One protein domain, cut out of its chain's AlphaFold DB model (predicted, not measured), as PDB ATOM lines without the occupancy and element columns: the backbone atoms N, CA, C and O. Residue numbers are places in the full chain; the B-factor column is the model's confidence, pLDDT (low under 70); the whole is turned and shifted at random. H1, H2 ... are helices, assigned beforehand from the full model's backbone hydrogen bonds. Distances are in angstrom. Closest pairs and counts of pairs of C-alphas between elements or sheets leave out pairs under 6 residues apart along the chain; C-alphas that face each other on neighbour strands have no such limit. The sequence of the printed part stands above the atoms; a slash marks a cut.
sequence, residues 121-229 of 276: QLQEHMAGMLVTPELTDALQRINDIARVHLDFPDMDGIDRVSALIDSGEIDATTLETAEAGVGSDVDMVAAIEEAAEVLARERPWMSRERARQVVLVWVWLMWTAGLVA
ATOM      1  N   GLN A 121      33.252 -63.543 -19.392       36.25
ATOM      2  CA  GLN A 121      31.785 -63.427 -19.335       36.25
ATOM      3  C   GLN A 121      31.257 -62.532 -18.195       36.25
ATOM      4  O   GLN A 121      30.250 -61.852 -18.371       36.25
ATOM      5  N   LEU A 122      31.930 -62.467 -17.038       33.78
ATOM      6  CA  LEU A 122      31.634 -61.465 -15.997       33.78
ATOM      7  C   LEU A 122      32.210 -60.090 -16.375       33.78
ATOM      8  O   LEU A 122      31.655 -59.077 -15.973       33.78
ATOM      9  N   GLN A 123      33.267 -60.042 -17.191       40.31
ATOM     10  CA  GLN A 123      33.844 -58.828 -17.775       40.31
ATOM     11  C   GLN A 123      32.902 -58.191 -18.798       40.31
ATOM     12  O   GLN A 123      32.694 -56.988 -18.720       40.31
ATOM     13  N   GLU A 124      32.235 -58.961 -19.664       39.59
ATOM     14  CA  GLU A 124      31.163 -58.423 -20.522       39.59
ATOM     15  C   GLU A 124      29.977 -57.877 -19.703       39.59
ATOM     16  O   GLU A 124      29.342 -56.899 -20.098       39.59
ATOM     17  N   HIS A 125      29.692 -58.461 -18.533       31.62
ATOM     18  CA  HIS A 125      28.616 -58.002 -17.649       31.62
ATOM     19  C   HIS A 125      29.010 -56.818 -16.740       31.62
ATOM     20  O   HIS A 125      28.151 -56.013 -16.389       31.62
ATOM     21  N   MET A 126      30.292 -56.672 -16.378       33.00
ATOM     22  CA  MET A 126      30.801 -55.587 -15.520       33.00
ATOM     23  C   MET A 126      31.367 -54.394 -16.299       33.00
ATOM     24  O   MET A 126      31.292 -53.272 -15.798       33.00
ATOM     25  N   ALA A 127      31.833 -54.586 -17.540       36.12
ATOM     26  CA  ALA A 127      32.125 -53.493 -18.473       36.12
ATOM     27  C   ALA A 127      30.871 -52.649 -18.763       36.12
ATOM     28  O   ALA A 127      30.971 -51.465 -19.059       36.12
ATOM     29  N   GLY A 128      29.678 -53.228 -18.587       36.06
ATOM     30  CA  GLY A 128      28.414 -52.496 -18.618       36.06
ATOM     31  C   GLY A 128      28.066 -51.726 -17.338       36.06
ATOM     32  O   GLY A 128      27.062 -51.018 -17.342       36.06
ATOM     33  N   MET A 129      28.827 -51.862 -16.240       35.09
ATOM     34  CA  MET A 129      28.385 -51.391 -14.920       35.09
ATOM     35  C   MET A 129      29.242 -50.304 -14.262       35.09
ATOM     36  O   MET A 129      28.720 -49.648 -13.362       35.09
ATOM     37  N   LEU A 130      30.492 -50.054 -14.679       42.12
ATOM     38  CA  LEU A 130      31.367 -49.098 -13.964       42.12
ATOM     39  C   LEU A 130      32.324 -48.238 -14.813       42.12
ATOM     40  O   LEU A 130      33.142 -47.530 -14.237       42.12
ATOM     41  N   VAL A 131      32.203 -48.216 -16.140       51.25
ATOM     42  CA  VAL A 131      32.956 -47.296 -17.015       51.25
ATOM     43  C   VAL A 131      31.983 -46.767 -18.062       51.25
ATOM     44  O   VAL A 131      31.224 -47.553 -18.633       51.25
ATOM     45  N   THR A 132      31.919 -45.451 -18.298       55.38
ATOM     46  CA  THR A 132      31.028 -44.964 -19.360       55.38
ATOM     47  C   THR A 132      31.520 -45.449 -20.731       55.38
ATOM     48  O   THR A 132      32.725 -45.651 -20.933       55.38
ATOM     49  N   PRO A 133      30.612 -45.621 -21.710       64.31
ATOM     50  CA  PRO A 133      31.000 -45.925 -23.087       64.31
ATOM     51  C   PRO A 133      32.022 -44.917 -23.633       64.31
ATOM     52  O   PRO A 133      32.941 -45.287 -24.349       64.31
ATOM     53  N   GLU A 134      31.911 -43.655 -23.212       59.25
ATOM     54  CA  GLU A 134      32.771 -42.547 -23.631       59.25
ATOM     55  C   GLU A 134      34.224 -42.716 -23.156       59.25
ATOM     56  O   GLU A 134      35.153 -42.533 -23.945       59.25
ATOM     57  N   LEU A 135      34.441 -43.107 -21.890       61.25
ATOM     58  CA  LEU A 135      35.788 -43.361 -21.363       61.25
ATOM     59  C   LEU A 135      36.392 -44.608 -22.008       61.25
ATOM     60  O   LEU A 135      37.562 -44.610 -22.388       61.25
ATOM     61  N   THR A 136      35.571 -45.645 -22.181       66.19
ATOM     62  CA  THR A 136      35.981 -46.886 -22.846       66.19
ATOM     63  C   THR A 136      36.436 -46.603 -24.278       66.19
ATOM     64  O   THR A 136      37.517 -47.034 -24.665       66.19
ATOM     65  N   ASP A 137      35.687 -45.801 -25.038       70.25
ATOM     66  CA  ASP A 137      36.034 -45.419 -26.412       70.25
ATOM     67  C   ASP A 137      37.302 -44.550 -26.490       70.25
ATOM     68  O   ASP A 137      38.088 -44.664 -27.437       70.25
ATOM     69  N   ALA A 138      37.526 -43.655 -25.523       56.59
ATOM     70  CA  ALA A 138      38.740 -42.838 -25.460       56.59
ATOM     71  C   ALA A 138      39.981 -43.692 -25.148       56.59
ATOM     72  O   ALA A 138      41.005 -43.586 -25.827       56.59
ATOM     73  N   LEU A 139      39.882 -44.596 -24.172       61.56
ATOM     74  CA  LEU A 139      40.976 -45.496 -23.815       61.56
ATOM     75  C   LEU A 139      41.206 -46.577 -24.888       61.56
ATOM     76  O   LEU A 139      42.348 -46.965 -25.137       61.56
ATOM     77  N   GLN A 140      40.161 -47.022 -25.589       70.12
ATOM     78  CA  GLN A 140      40.291 -47.921 -26.738       70.12
ATOM     79  C   GLN A 140      41.054 -47.255 -27.880       70.12
ATOM     80  O   GLN A 140      41.919 -47.889 -28.475       70.12
ATOM     81  N   ARG A 141      40.834 -45.958 -28.131       65.88
ATOM     82  CA  ARG A 141      41.650 -45.200 -29.090       65.88
ATOM     83  C   ARG A 141      43.127 -45.161 -28.693       65.88
ATOM     84  O   ARG A 141      43.979 -45.345 -29.556       65.88
ATOM     85  N   ILE A 142      43.439 -45.008 -27.403       57.25
ATOM     86  CA  ILE A 142      44.821 -45.113 -26.897       57.25
ATOM     87  C   ILE A 142      45.402 -46.508 -27.182       57.25
ATOM     88  O   ILE A 142      46.529 -46.620 -27.662       57.25
ATOM     89  N   ASN A 143      44.633 -47.568 -26.932       62.69
ATOM     90  CA  ASN A 143      45.032 -48.961 -27.164       62.69
ATOM     91  C   ASN A 143      45.267 -49.249 -28.663       62.69
ATOM     92  O   ASN A 143      46.294 -49.824 -29.036       62.69
ATOM     93  N   ASP A 144      44.388 -48.755 -29.536       66.69
ATOM     94  CA  ASP A 144      44.498 -48.893 -30.991       66.69
ATOM     95  C   ASP A 144      45.733 -48.159 -31.548       66.69
ATOM     96  O   ASP A 144      46.429 -48.689 -32.423       66.69
ATOM     97  N   ILE A 145      46.052 -46.973 -31.009       56.81
ATOM     98  CA  ILE A 145      47.276 -46.224 -31.345       56.81
ATOM     99  C   ILE A 145      48.516 -46.970 -30.828       56.81
ATOM    100  O   ILE A 145      49.485 -47.152 -31.569       56.81
ATOM    101  N   ALA A 146      48.476 -47.456 -29.584       51.91
ATOM    102  CA  ALA A 146      49.584 -48.166 -28.947       51.91
ATOM    103  C   ALA A 146      49.833 -49.568 -29.534       51.91
ATOM    104  O   ALA A 146      50.933 -50.102 -29.390       51.91
ATOM    105  N   ARG A 147      48.847 -50.163 -30.223       55.56
ATOM    106  CA  ARG A 147      48.881 -51.520 -30.808       55.56
ATOM    107  C   ARG A 147      49.160 -52.642 -29.798       55.56
ATOM    108  O   ARG A 147      49.606 -53.721 -30.197       55.56
ATOM    109  N   VAL A 148      48.886 -52.421 -28.514       51.66
ATOM    110  CA  VAL A 148      49.023 -53.425 -27.450       51.66
ATOM    111  C   VAL A 148      47.674 -53.574 -26.759       51.66
ATOM    112  O   VAL A 148      47.249 -52.650 -26.077       51.66
ATOM    113  N   HIS A 149      47.026 -54.738 -26.907       50.69
ATOM    114  CA  HIS A 149      45.800 -55.053 -26.172       50.69
ATOM    115  C   HIS A 149      46.103 -55.163 -24.687       50.69
ATOM    116  O   HIS A 149      46.699 -56.136 -24.227       50.69
ATOM    117  N   LEU A 150      45.712 -54.120 -23.973       56.59
ATOM    118  CA  LEU A 150      45.927 -53.961 -22.555       56.59
ATOM    119  C   LEU A 150      44.581 -53.722 -21.882       56.59
ATOM    120  O   LEU A 150      43.778 -52.927 -22.372       56.59
ATOM    121  N   ASP A 151      44.350 -54.437 -20.782       61.59
ATOM    122  CA  ASP A 151      43.119 -54.320 -20.008       61.59
ATOM    123  C   ASP A 151      43.013 -52.922 -19.390       61.59
ATOM    124  O   ASP A 151      43.989 -52.375 -18.863       61.59
ATOM    125  N   PHE A 152      41.817 -52.338 -19.464       62.31
ATOM    126  CA  PHE A 152      41.530 -51.052 -18.840       62.31
ATOM    127  C   PHE A 152      41.576 -51.175 -17.315       62.31
ATOM    128  O   PHE A 152      41.147 -52.196 -16.769       62.31
ATOM    129  N   PRO A 153      42.085 -50.149 -16.608       73.88
ATOM    130  CA  PRO A 153      42.068 -50.160 -15.164       73.88
ATOM    131  C   PRO A 153      40.613 -50.030 -14.724       73.88
ATOM    132  O   PRO A 153      39.853 -49.217 -15.254       73.88
ATOM    133  N   ASP A 154      40.228 -50.827 -13.737       82.38
ATOM    134  CA  ASP A 154      38.995 -50.573 -13.013       82.38
ATOM    135  C   ASP A 154      39.109 -49.268 -12.206       82.38
ATOM    136  O   ASP A 154      40.177 -48.652 -12.080       82.38
ATOM    137  N   MET A 155      37.985 -48.827 -11.640       79.06
ATOM    138  CA  MET A 155      37.945 -47.600 -10.839       79.06
ATOM    139  C   MET A 155      38.906 -47.662  -9.644       79.06
ATOM    140  O   MET A 155      39.534 -46.658  -9.313       79.06
ATOM    141  N   ASP A 156      39.093 -48.846  -9.056       82.62
ATOM    142  CA  ASP A 156      40.055 -49.068  -7.975       82.62
ATOM    143  C   ASP A 156      41.509 -48.901  -8.451       82.62
ATOM    144  O   ASP A 156      42.380 -48.486  -7.682       82.62
ATOM    145  N   GLY A 157      41.808 -49.247  -9.703       84.50
ATOM    146  CA  GLY A 157      43.095 -49.016 -10.349       84.50
ATOM    147  C   GLY A 157      43.371 -47.531 -10.568       84.50
ATOM    148  O   GLY A 157      44.459 -47.057 -10.241       84.50
ATOM    149  N   ILE A 158      42.376 -46.780 -11.047       85.69
ATOM    150  CA  ILE A 158      42.469 -45.320 -11.216       85.69
ATOM    151  C   ILE A 158      42.689 -44.633  -9.862       85.69
ATOM    152  O   ILE A 158      43.590 -43.800  -9.731       85.69
ATOM    153  N   ASP A 159      41.915 -45.009  -8.841       85.69
ATOM    154  CA  ASP A 159      42.027 -44.433  -7.496       85.69
ATOM    155  C   ASP A 159      43.400 -44.755  -6.871       85.69
ATOM    156  O   ASP A 159      44.014 -43.894  -6.236       85.69
ATOM    157  N   ARG A 160      43.949 -45.953  -7.127       86.06
ATOM    158  CA  ARG A 160      45.320 -46.317  -6.734       86.06
ATOM    159  C   ARG A 160      46.376 -45.461  -7.424       86.06
ATOM    160  O   ARG A 160      47.267 -44.961  -6.746       86.06
ATOM    161  N   VAL A 161      46.278 -45.258  -8.739       87.31
ATOM    162  CA  VAL A 161      47.206 -44.376  -9.466       87.31
ATOM    163  C   VAL A 161      47.132 -42.953  -8.916       87.31
ATOM    164  O   VAL A 161      48.166 -42.332  -8.684       87.31
ATOM    165  N   SER A 162      45.928 -42.456  -8.625       90.00
ATOM    166  CA  SER A 162      45.762 -41.153  -7.979       90.00
ATOM    167  C   SER A 162      46.461 -41.109  -6.616       90.00
ATOM    168  O   SER A 162      47.281 -40.228  -6.378       90.00
ATOM    169  N   ALA A 163      46.258 -42.109  -5.756       89.19
ATOM    170  CA  ALA A 163      46.924 -42.173  -4.455       89.19
ATOM    171  C   ALA A 163      48.465 -42.211  -4.562       89.19
ATOM    172  O   ALA A 163      49.156 -41.582  -3.756       89.19
ATOM    173  N   LEU A 164      49.021 -42.895  -5.569       89.25
ATOM    174  CA  LEU A 164      50.468 -42.921  -5.823       89.25
ATOM    175  C   LEU A 164      51.017 -41.537  -6.184       89.25
ATOM    176  O   LEU A 164      52.085 -41.151  -5.713       89.25
ATOM    177  N   ILE A 165      50.277 -40.759  -6.976       89.44
ATOM    178  CA  ILE A 165      50.702 -39.400  -7.311       89.44
ATOM    179  C   ILE A 165      50.492 -38.458  -6.105       89.44
ATOM    180  O   ILE A 165      51.324 -37.593  -5.858       89.44
ATOM    181  N   ASP A 166      49.417 -38.613  -5.317       91.75
ATOM    182  CA  ASP A 166      49.159 -37.771  -4.125       91.75
ATOM    183  C   ASP A 166      50.180 -38.008  -3.009       91.75
ATOM    184  O   ASP A 166      50.597 -37.075  -2.324       91.75
ATOM    185  N   SER A 167      50.600 -39.260  -2.832       92.50
ATOM    186  CA  SER A 167      51.641 -39.625  -1.868       92.50
ATOM    187  C   SER A 167      53.043 -39.169  -2.290       92.50
ATOM    188  O   SER A 167      53.958 -39.192  -1.467       92.50
ATOM    189  N   GLY A 168      53.216 -38.742  -3.546       92.31
ATOM    190  CA  GLY A 168      54.509 -38.384  -4.128       92.31
ATOM    191  C   GLY A 168      55.388 -39.585  -4.482       92.31
ATOM    192  O   GLY A 168      56.557 -39.391  -4.807       92.31
ATOM    193  N   GLU A 169      54.855 -40.813  -4.431       87.56
ATOM    194  CA  GLU A 169      55.555 -42.012  -4.916       87.56
ATOM    195  C   GLU A 169      55.801 -41.929  -6.429       87.56
ATOM    196  O   GLU A 169      56.854 -42.341  -6.918       87.56
ATOM    197  N   ILE A 170      54.864 -41.314  -7.155       87.62
ATOM    198  CA  ILE A 170      55.084 -40.824  -8.514       87.62
ATOM    199  C   ILE A 170      55.357 -39.328  -8.421       87.62
ATOM    200  O   ILE A 170      54.441 -38.515  -8.280       87.62
ATOM    201  N   ASP A 171      56.640 -38.980  -8.450       89.88
ATOM    202  CA  ASP A 171      57.094 -37.604  -8.313       89.88
ATOM    203  C   ASP A 171      56.884 -36.777  -9.597       89.88
ATOM    204  O   ASP A 171      56.590 -37.290 -10.682       89.88
ATOM    205  N   ALA A 172      57.053 -35.459  -9.471       88.44
ATOM    206  CA  ALA A 172      56.925 -34.531 -10.593       88.44
ATOM    207  C   ALA A 172      57.896 -34.863 -11.739       88.44
ATOM    208  O   ALA A 172      57.522 -34.775 -12.903       88.44
ATOM    209  N   THR A 173      59.111 -35.318 -11.420       87.56
ATOM    210  CA  THR A 173      60.120 -35.714 -12.415       87.56
ATOM    211  C   THR A 173      59.644 -36.886 -13.276       87.56
ATOM    212  O   THR A 173      59.856 -36.915 -14.491       87.56
ATOM    213  N   THR A 174      58.991 -37.870 -12.657       85.06
ATOM    214  CA  THR A 174      58.430 -39.038 -13.342       85.06
ATOM    215  C   THR A 174      57.264 -38.627 -14.234       85.06
ATOM    216  O   THR A 174      57.192 -39.076 -15.377       85.06
ATOM    217  N   LEU A 175      56.398 -37.726 -13.757       87.56
ATOM    218  CA  LEU A 175      55.319 -37.148 -14.561       87.56
ATOM    219  C   LEU A 175      55.854 -36.388 -15.778       87.56
ATOM    220  O   LEU A 175      55.397 -36.640 -16.888       87.56
ATOM    221  N   GLU A 176      56.857 -35.526 -15.597       88.44
ATOM    222  CA  GLU A 176      57.513 -34.805 -16.695       88.44
ATOM    223  C   GLU A 176      58.141 -35.771 -17.709       88.44
ATOM    224  O   GLU A 176      58.056 -35.558 -18.918       88.44
ATOM    225  N   THR A 177      58.736 -36.866 -17.232       84.62
ATOM    226  CA  THR A 177      59.314 -37.908 -18.092       84.62
ATOM    227  C   THR A 177      58.232 -38.638 -18.890       84.62
ATOM    228  O   THR A 177      58.392 -38.851 -20.093       84.62
ATOM    229  N   ALA A 178      57.123 -39.005 -18.243       85.94
ATOM    230  CA  ALA A 178      55.975 -39.614 -18.905       85.94
ATOM    231  C   ALA A 178      55.381 -38.664 -19.956       85.94
ATOM    232  O   ALA A 178      55.115 -39.073 -21.087       85.94
ATOM    233  N   GLU A 179      55.253 -37.381 -19.618       89.12
ATOM    234  CA  GLU A 179      54.733 -36.346 -20.505       89.12
ATOM    235  C   GLU A 179      55.649 -36.109 -21.705       89.12
ATOM    236  O   GLU A 179      55.171 -36.045 -22.831       89.12
ATOM    237  N   ALA A 180      56.967 -36.062 -21.502       86.50
ATOM    238  CA  ALA A 180      57.936 -35.954 -22.589       86.50
ATOM    239  C   ALA A 180      57.914 -37.184 -23.511       86.50
ATOM    240  O   ALA A 180      58.056 -37.047 -24.727       86.50
ATOM    241  N   GLY A 181      57.712 -38.381 -22.946       81.12
ATOM    242  CA  GLY A 181      57.603 -39.624 -23.707       81.12
ATOM    243  C   GLY A 181      56.379 -39.646 -24.624       81.12
ATOM    244  O   GLY A 181      56.484 -40.035 -25.787       81.12
ATOM    245  N   VAL A 182      55.234 -39.178 -24.122       81.06
ATOM    246  CA  VAL A 182      53.976 -39.166 -24.881       81.06
ATOM    247  C   VAL A 182      53.824 -37.921 -25.764       81.06
ATOM    248  O   VAL A 182      53.254 -37.996 -26.849       81.06
ATOM    249  N   GLY A 183      54.392 -36.787 -25.357       79.88
ATOM    250  CA  GLY A 183      54.224 -35.476 -25.994       79.88
ATOM    251  C   GLY A 183      54.741 -35.363 -27.431       79.88
ATOM    252  O   GLY A 183      54.507 -34.351 -28.088       79.88
ATOM    253  N   SER A 184      55.440 -36.385 -27.932       79.31
ATOM    254  CA  SER A 184      55.901 -36.455 -29.321       79.31
ATOM    255  C   SER A 184      54.821 -36.906 -30.316       79.31
ATOM    256  O   SER A 184      54.968 -36.649 -31.512       79.31
ATOM    257  N   ASP A 185      53.734 -37.524 -29.842       83.62
ATOM    258  CA  ASP A 185      52.629 -38.023 -30.665       83.62
ATOM    259  C   ASP A 185      51.354 -37.199 -30.417       83.62
ATOM    260  O   ASP A 185      50.744 -37.252 -29.349       83.62
ATOM    261  N   VAL A 186      50.957 -36.414 -31.424       84.19
ATOM    262  CA  VAL A 186      49.802 -35.505 -31.352       84.19
ATOM    263  C   VAL A 186      48.494 -36.264 -31.120       84.19
ATOM    264  O   VAL A 186      47.644 -35.780 -30.370       84.19
ATOM    265  N   ASP A 187      48.338 -37.443 -31.722       83.50
ATOM    266  CA  ASP A 187      47.111 -38.232 -31.611       83.50
ATOM    267  C   ASP A 187      47.020 -38.870 -30.220       83.50
ATOM    268  O   ASP A 187      45.956 -38.862 -29.597       83.50
ATOM    269  N   MET A 188      48.152 -39.338 -29.682       84.12
ATOM    270  CA  MET A 188      48.221 -39.859 -28.314       84.12
ATOM    271  C   MET A 188      47.917 -38.773 -27.274       84.12
ATOM    272  O   MET A 188      47.149 -39.005 -26.342       84.12
ATOM    273  N   VAL A 189      48.476 -37.569 -27.439       89.19
ATOM    274  CA  VAL A 189      48.194 -36.434 -26.544       89.19
ATOM    275  C   VAL A 189      46.709 -36.072 -26.578       89.19
ATOM    276  O   VAL A 189      46.107 -35.886 -25.522       89.19
ATOM    277  N   ALA A 190      46.099 -36.013 -27.765       88.44
ATOM    278  CA  ALA A 190      44.672 -35.737 -27.901       88.44
ATOM    279  C   ALA A 190      43.807 -36.811 -27.218       88.44
ATOM    280  O   ALA A 190      42.854 -36.475 -26.518       88.44
ATOM    281  N   ALA A 191      44.170 -38.088 -27.364       88.81
ATOM    282  CA  ALA A 191      43.460 -39.191 -26.724       88.81
ATOM    283  C   ALA A 191      43.581 -39.160 -25.187       88.81
ATOM    284  O   ALA A 191      42.600 -39.411 -24.488       88.81
ATOM    285  N   ILE A 192      44.749 -38.785 -24.648       91.75
ATOM    286  CA  ILE A 192      44.940 -38.581 -23.203       91.75
ATOM    287  C   ILE A 192      44.089 -37.422 -22.691       91.75
ATOM    288  O   ILE A 192      43.460 -37.554 -21.644       91.75
ATOM    289  N   GLU A 193      44.050 -36.294 -23.405       94.19
ATOM    290  CA  GLU A 193      43.221 -35.143 -23.028       94.19
ATOM    291  C   GLU A 193      41.730 -35.494 -23.012       94.19
ATOM    292  O   GLU A 193      41.015 -35.097 -22.093       94.19
ATOM    293  N   GLU A 194      41.268 -36.265 -23.994       91.69
ATOM    294  CA  GLU A 194      39.882 -36.720 -24.056       91.69
ATOM    295  C   GLU A 194      39.551 -37.673 -22.902       91.69
ATOM    296  O   GLU A 194      38.576 -37.455 -22.183       91.69
ATOM    297  N   ALA A 195      40.394 -38.680 -22.655       91.12
ATOM    298  CA  ALA A 195      40.221 -39.594 -21.528       91.12
ATOM    299  C   ALA A 195      40.261 -38.852 -20.178       91.12
ATOM    300  O   ALA A 195      39.470 -39.145 -19.281       91.12
ATOM    301  N   ALA A 196      41.132 -37.849 -20.041       94.25
ATOM    302  CA  ALA A 196      41.212 -37.001 -18.858       94.25
ATOM    303  C   ALA A 196      39.951 -36.150 -18.660       94.25
ATOM    304  O   ALA A 196      39.501 -35.970 -17.528       94.25
ATOM    305  N   GLU A 197      39.367 -35.627 -19.741       94.12
ATOM    306  CA  GLU A 197      38.115 -34.878 -19.675       94.12
ATOM    307  C   GLU A 197      36.959 -35.768 -19.214       94.12
ATOM    308  O   GLU A 197      36.204 -35.373 -18.320       94.12
ATOM    309  N   VAL A 198      36.837 -36.971 -19.780       92.44
ATOM    310  CA  VAL A 198      35.801 -37.924 -19.367       92.44
ATOM    311  C   VAL A 198      35.996 -38.322 -17.904       92.44
ATOM    312  O   VAL A 198      35.050 -38.250 -17.121       92.44
ATOM    313  N   LEU A 199      37.230 -38.627 -17.494       91.00
ATOM    314  CA  LEU A 199      37.535 -38.986 -16.110       91.00
ATOM    315  C   LEU A 199      37.203 -37.847 -15.128       91.00
ATOM    316  O   LEU A 199      36.597 -38.087 -14.084       91.00
ATOM    317  N   ALA A 200      37.533 -36.598 -15.467       94.19
ATOM    318  CA  ALA A 200      37.182 -35.437 -14.646       94.19
ATOM    319  C   ALA A 200      35.660 -35.212 -14.565       94.19
ATOM    320  O   ALA A 200      35.147 -34.759 -13.541       94.19
ATOM    321  N   ARG A 201      34.917 -35.543 -15.629       93.25
ATOM    322  CA  ARG A 201      33.448 -35.463 -15.656       93.25
ATOM    323  C   ARG A 201      32.807 -36.519 -14.756       93.25
ATOM    324  O   ARG A 201      31.864 -36.209 -14.032       93.25
ATOM    325  N   GLU A 202      33.327 -37.741 -14.780       90.75
ATOM    326  CA  GLU A 202      32.865 -38.846 -13.930       90.75
ATOM    327  C   GLU A 202      33.271 -38.681 -12.459       90.75
ATOM    328  O   GLU A 202      32.601 -39.198 -11.558       90.75
ATOM    329  N   ARG A 203      34.354 -37.941 -12.195       89.19
ATOM    330  CA  ARG A 203      34.880 -37.677 -10.852       89.19
ATOM    331  C   ARG A 203      34.910 -36.170 -10.563       89.19
ATOM    332  O   ARG A 203      35.973 -35.561 -10.626       89.19
ATOM    333  N   PRO A 204      33.789 -35.564 -10.120       88.75
ATOM    334  CA  PRO A 204      33.702 -34.117  -9.882       88.75
ATOM    335  C   PRO A 204      34.671 -33.571  -8.822       88.75
ATOM    336  O   PRO A 204      34.900 -32.368  -8.748       88.75
ATOM    337  N   TRP A 205      35.207 -34.442  -7.962       89.38
ATOM    338  CA  TRP A 205      36.215 -34.099  -6.957       89.38
ATOM    339  C   TRP A 205      37.646 -34.068  -7.522       89.38
ATOM    340  O   TRP A 205      38.552 -33.591  -6.841       89.38
ATOM    341  N   MET A 206      37.861 -34.550  -8.750       92.88
ATOM    342  CA  MET A 206      39.150 -34.577  -9.434       92.88
ATOM    343  C   MET A 206      39.240 -33.407 -10.422       92.88
ATOM    344  O   MET A 206      38.382 -33.233 -11.285       92.88
ATOM    345  N   SER A 207      40.287 -32.583 -10.316       95.75
ATOM    346  CA  SER A 207      40.518 -31.524 -11.305       95.75
ATOM    347  C   SER A 207      40.895 -32.128 -12.663       95.75
ATOM    348  O   SER A 207      41.449 -33.224 -12.737       95.75
ATOM    349  N   ARG A 208      40.652 -31.395 -13.757       95.50
ATOM    350  CA  ARG A 208      41.047 -31.839 -15.106       95.50
ATOM    351  C   ARG A 208      42.546 -32.131 -15.208       95.50
ATOM    352  O   ARG A 208      42.942 -33.132 -15.791       95.50
ATOM    353  N   GLU A 209      43.372 -31.270 -14.619       95.38
ATOM    354  CA  GLU A 209      44.824 -31.465 -14.574       95.38
ATOM    355  C   GLU A 209      45.192 -32.748 -13.823       95.38
ATOM    356  O   GLU A 209      46.051 -33.509 -14.265       95.38
ATOM    357  N   ARG A 210      44.479 -33.039 -12.731       94.81
ATOM    358  CA  ARG A 210      44.682 -34.266 -11.971       94.81
ATOM    359  C   ARG A 210      44.279 -35.510 -12.759       94.81
ATOM    360  O   ARG A 210      45.041 -36.470 -12.799       94.81
ATOM    361  N   ALA A 211      43.124 -35.477 -13.415       94.25
ATOM    362  CA  ALA A 211      42.668 -36.559 -14.280       94.25
ATOM    363  C   ALA A 211      43.670 -36.830 -15.411       94.25
ATOM    364  O   ALA A 211      44.015 -37.979 -15.673       94.25
ATOM    365  N   ARG A 212      44.228 -35.769 -16.004       96.00
ATOM    366  CA  ARG A 212      45.285 -35.861 -17.017       96.00
ATOM    367  C   ARG A 212      46.537 -36.553 -16.491       96.00
ATOM    368  O   ARG A 212      47.033 -37.455 -17.154       96.00
ATOM    369  N   GLN A 213      47.022 -36.179 -15.306       95.19
ATOM    370  CA  GLN A 213      48.175 -36.841 -14.682       95.19
ATOM    371  C   GLN A 213      47.915 -38.333 -14.446       95.19
ATOM    372  O   GLN A 213      48.773 -39.155 -14.746       95.19
ATOM    373  N   VAL A 214      46.725 -38.690 -13.953       93.56
ATOM    374  CA  VAL A 214      46.343 -40.088 -13.708       93.56
ATOM    375  C   VAL A 214      46.328 -40.896 -15.008       93.56
ATOM    376  O   VAL A 214      46.941 -41.962 -15.068       93.56
ATOM    377  N   VAL A 215      45.692 -40.376 -16.062       93.31
ATOM    378  CA  VAL A 215      45.655 -41.033 -17.379       93.31
ATOM    379  C   VAL A 215      47.061 -41.156 -17.964       93.31
ATOM    380  O   VAL A 215      47.441 -42.234 -18.409       93.31
ATOM    381  N   LEU A 216      47.859 -40.088 -17.921       92.69
ATOM    382  CA  LEU A 216      49.230 -40.084 -18.428       92.69
ATOM    383  C   LEU A 216      50.100 -41.141 -17.735       92.69
ATOM    384  O   LEU A 216      50.789 -41.914 -18.401       92.69
ATOM    385  N   VAL A 217      50.049 -41.194 -16.402       90.25
ATOM    386  CA  VAL A 217      50.772 -42.192 -15.607       90.25
ATOM    387  C   VAL A 217      50.322 -43.595 -15.962       90.25
ATOM    388  O   VAL A 217      51.160 -44.477 -16.129       90.25
ATOM    389  N   TRP A 218      49.015 -43.807 -16.100       88.62
ATOM    390  CA  TRP A 218      48.492 -45.106 -16.482       88.62
ATOM    391  C   TRP A 218      49.022 -45.537 -17.854       88.62
ATOM    392  O   TRP A 218      49.613 -46.610 -17.962       88.62
ATOM    393  N   VAL A 219      48.926 -44.680 -18.878       87.19
ATOM    394  CA  VAL A 219      49.466 -44.961 -20.222       87.19
ATOM    395  C   VAL A 219      50.958 -45.295 -20.159       87.19
ATOM    396  O   VAL A 219      51.410 -46.257 -20.779       87.19
ATOM    397  N   TRP A 220      51.726 -44.545 -19.370       86.62
ATOM    398  CA  TRP A 220      53.158 -44.774 -19.209       86.62
ATOM    399  C   TRP A 220      53.488 -46.096 -18.496       86.62
ATOM    400  O   TRP A 220      54.397 -46.819 -18.922       86.62
ATOM    401  N   LEU A 221      52.738 -46.455 -17.449       82.38
ATOM    402  CA  LEU A 221      52.866 -47.743 -16.759       82.38
ATOM    403  C   LEU A 221      52.554 -48.903 -17.705       82.38
ATOM    404  O   LEU A 221      53.301 -49.879 -17.749       82.38
ATOM    405  N   MET A 222      51.496 -48.767 -18.502       81.31
ATOM    406  CA  MET A 222      51.075 -49.772 -19.474       81.31
ATOM    407  C   MET A 222      52.106 -49.959 -20.589       81.31
ATOM    408  O   MET A 222      52.485 -51.089 -20.905       81.31
ATOM    409  N   TRP A 223      52.640 -48.861 -21.122       81.62
ATOM    410  CA  TRP A 223      53.737 -48.896 -22.088       81.62
ATOM    411  C   TRP A 223      54.975 -49.597 -21.517       81.62
ATOM    412  O   TRP A 223      55.546 -50.494 -22.139       81.62
ATOM    413  N   THR A 224      55.361 -49.235 -20.292       76.50
ATOM    414  CA  THR A 224      56.506 -49.829 -19.593       76.50
ATOM    415  C   THR A 224      56.306 -51.322 -19.342       76.50
ATOM    416  O   THR A 224      57.214 -52.115 -19.594       76.50
ATOM    417  N   ALA A 225      55.118 -51.729 -18.892       74.12
ATOM    418  CA  ALA A 225      54.780 -53.131 -18.683       74.12
ATOM    419  C   ALA A 225      54.850 -53.928 -19.995       74.12
ATOM    420  O   ALA A 225      55.424 -55.018 -20.018       74.12
ATOM    421  N   GLY A 226      54.357 -53.357 -21.101       73.94
ATOM    422  CA  GLY A 226      54.469 -53.948 -22.435       73.94
ATOM    423  C   GLY A 226      55.923 -54.158 -22.865       73.94
ATOM    424  O   GLY A 226      56.288 -55.244 -23.317       73.94
ATOM    425  N   LEU A 227      56.786 -53.160 -22.650       71.38
ATOM    426  CA  LEU A 227      58.221 -53.274 -22.929       71.38
ATOM    427  C   LEU A 227      58.900 -54.364 -22.086       71.38
ATOM    428  O   LEU A 227      59.715 -55.120 -22.614       71.38
ATOM    429  N   VAL A 228      58.557 -54.474 -20.799       67.62
ATOM    430  CA  VAL A 228      59.080 -55.528 -19.914       67.62
ATOM    431  C   VAL A 228      58.603 -56.908 -20.364       67.62
ATOM    432  O   VAL A 228      59.412 -57.829 -20.431       67.62
ATOM    433  N   ALA A 229      57.326 -57.061 -20.724       65.38
ATOM    434  CA  ALA A 229      56.788 -58.325 -21.221       65.38
ATOM    435  C   ALA A 229      57.504 -58.783 -22.502       65.38
ATOM    436  O   ALA A 229      57.902 -59.942 -22.602       65.38
TER     437      ALA A 229
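Overview. This is residues 121 to 229 of the 276 residues of an uncharacterized protein of Blastococcus sp. CT_GayMR20 (UniProt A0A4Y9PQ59). One long helix, H6, runs through the middle of a small helical body, and H3, H4 and H5 pack round its first part from three sides, crossing it. H2 lies side by side with H5 and runs back along it, while the short H1 sits off at one end, touching no helix. The 109 printed residues include six named helices, H1 to H6 in chain order, and no named strand; the class is all helix. The whole is compact, with a radius of gyration of the C-alphas of 13.4 A and spans of 39 by 32 by 25 A.

Arrangement. Start at H1, residues 121 to 126, which touches no helix. H2, residues 133 to 146, touches H5, residues 186 to 202, at a shallow tilt of 24 degrees, opposite ways; their closest C-alphas, Ala 138 and Ala 195, are 5.3 A apart. H3, residues 155 to 166, touches residues 214 to 218 alone of the hub H6, residues 208 to 229, about perpendicular at 77 degrees; look at C-alphas 162 and 214, their closest, 5.9 A apart. H4, residues 172 to 182, touches H6 at residues 213 to 220 alone, only just about perpendicular at 70.3 degrees, closest at C-alphas 178 and 220, 5.9 A. H5 touches H6 at residues 208 to 216 alone, at a steep tilt of 56 degrees, opposite ways, closest at C-alphas 196 and 212, 4.6 A. H2 and H6 are near each other. In H1 to H6 every O i to N i+4 pair is within hydrogen-bond range.

Along the chain. Find C-alpha 121 at (31.785, -63.427, -19.335), where H1 begins its 8.8 A. H2 spans 19.6 A, H3 16.4 A and H4 15.3 A. From C-alpha 186 at (49.802, -35.505, -31.352), H5 runs 24.5 A. H6 runs 31.4 A to C-alpha 229 at (56.788, -58.325, -21.221).

Size, cuts and confidence. The C-alphas of Gln 121 and Thr 173 are the two farthest apart, at 40.2 A. The printed part has no cut and no long link. Confidence is under 70 at residues 121 to 136, 138 to 139, 141 to 152 and 228 to 229.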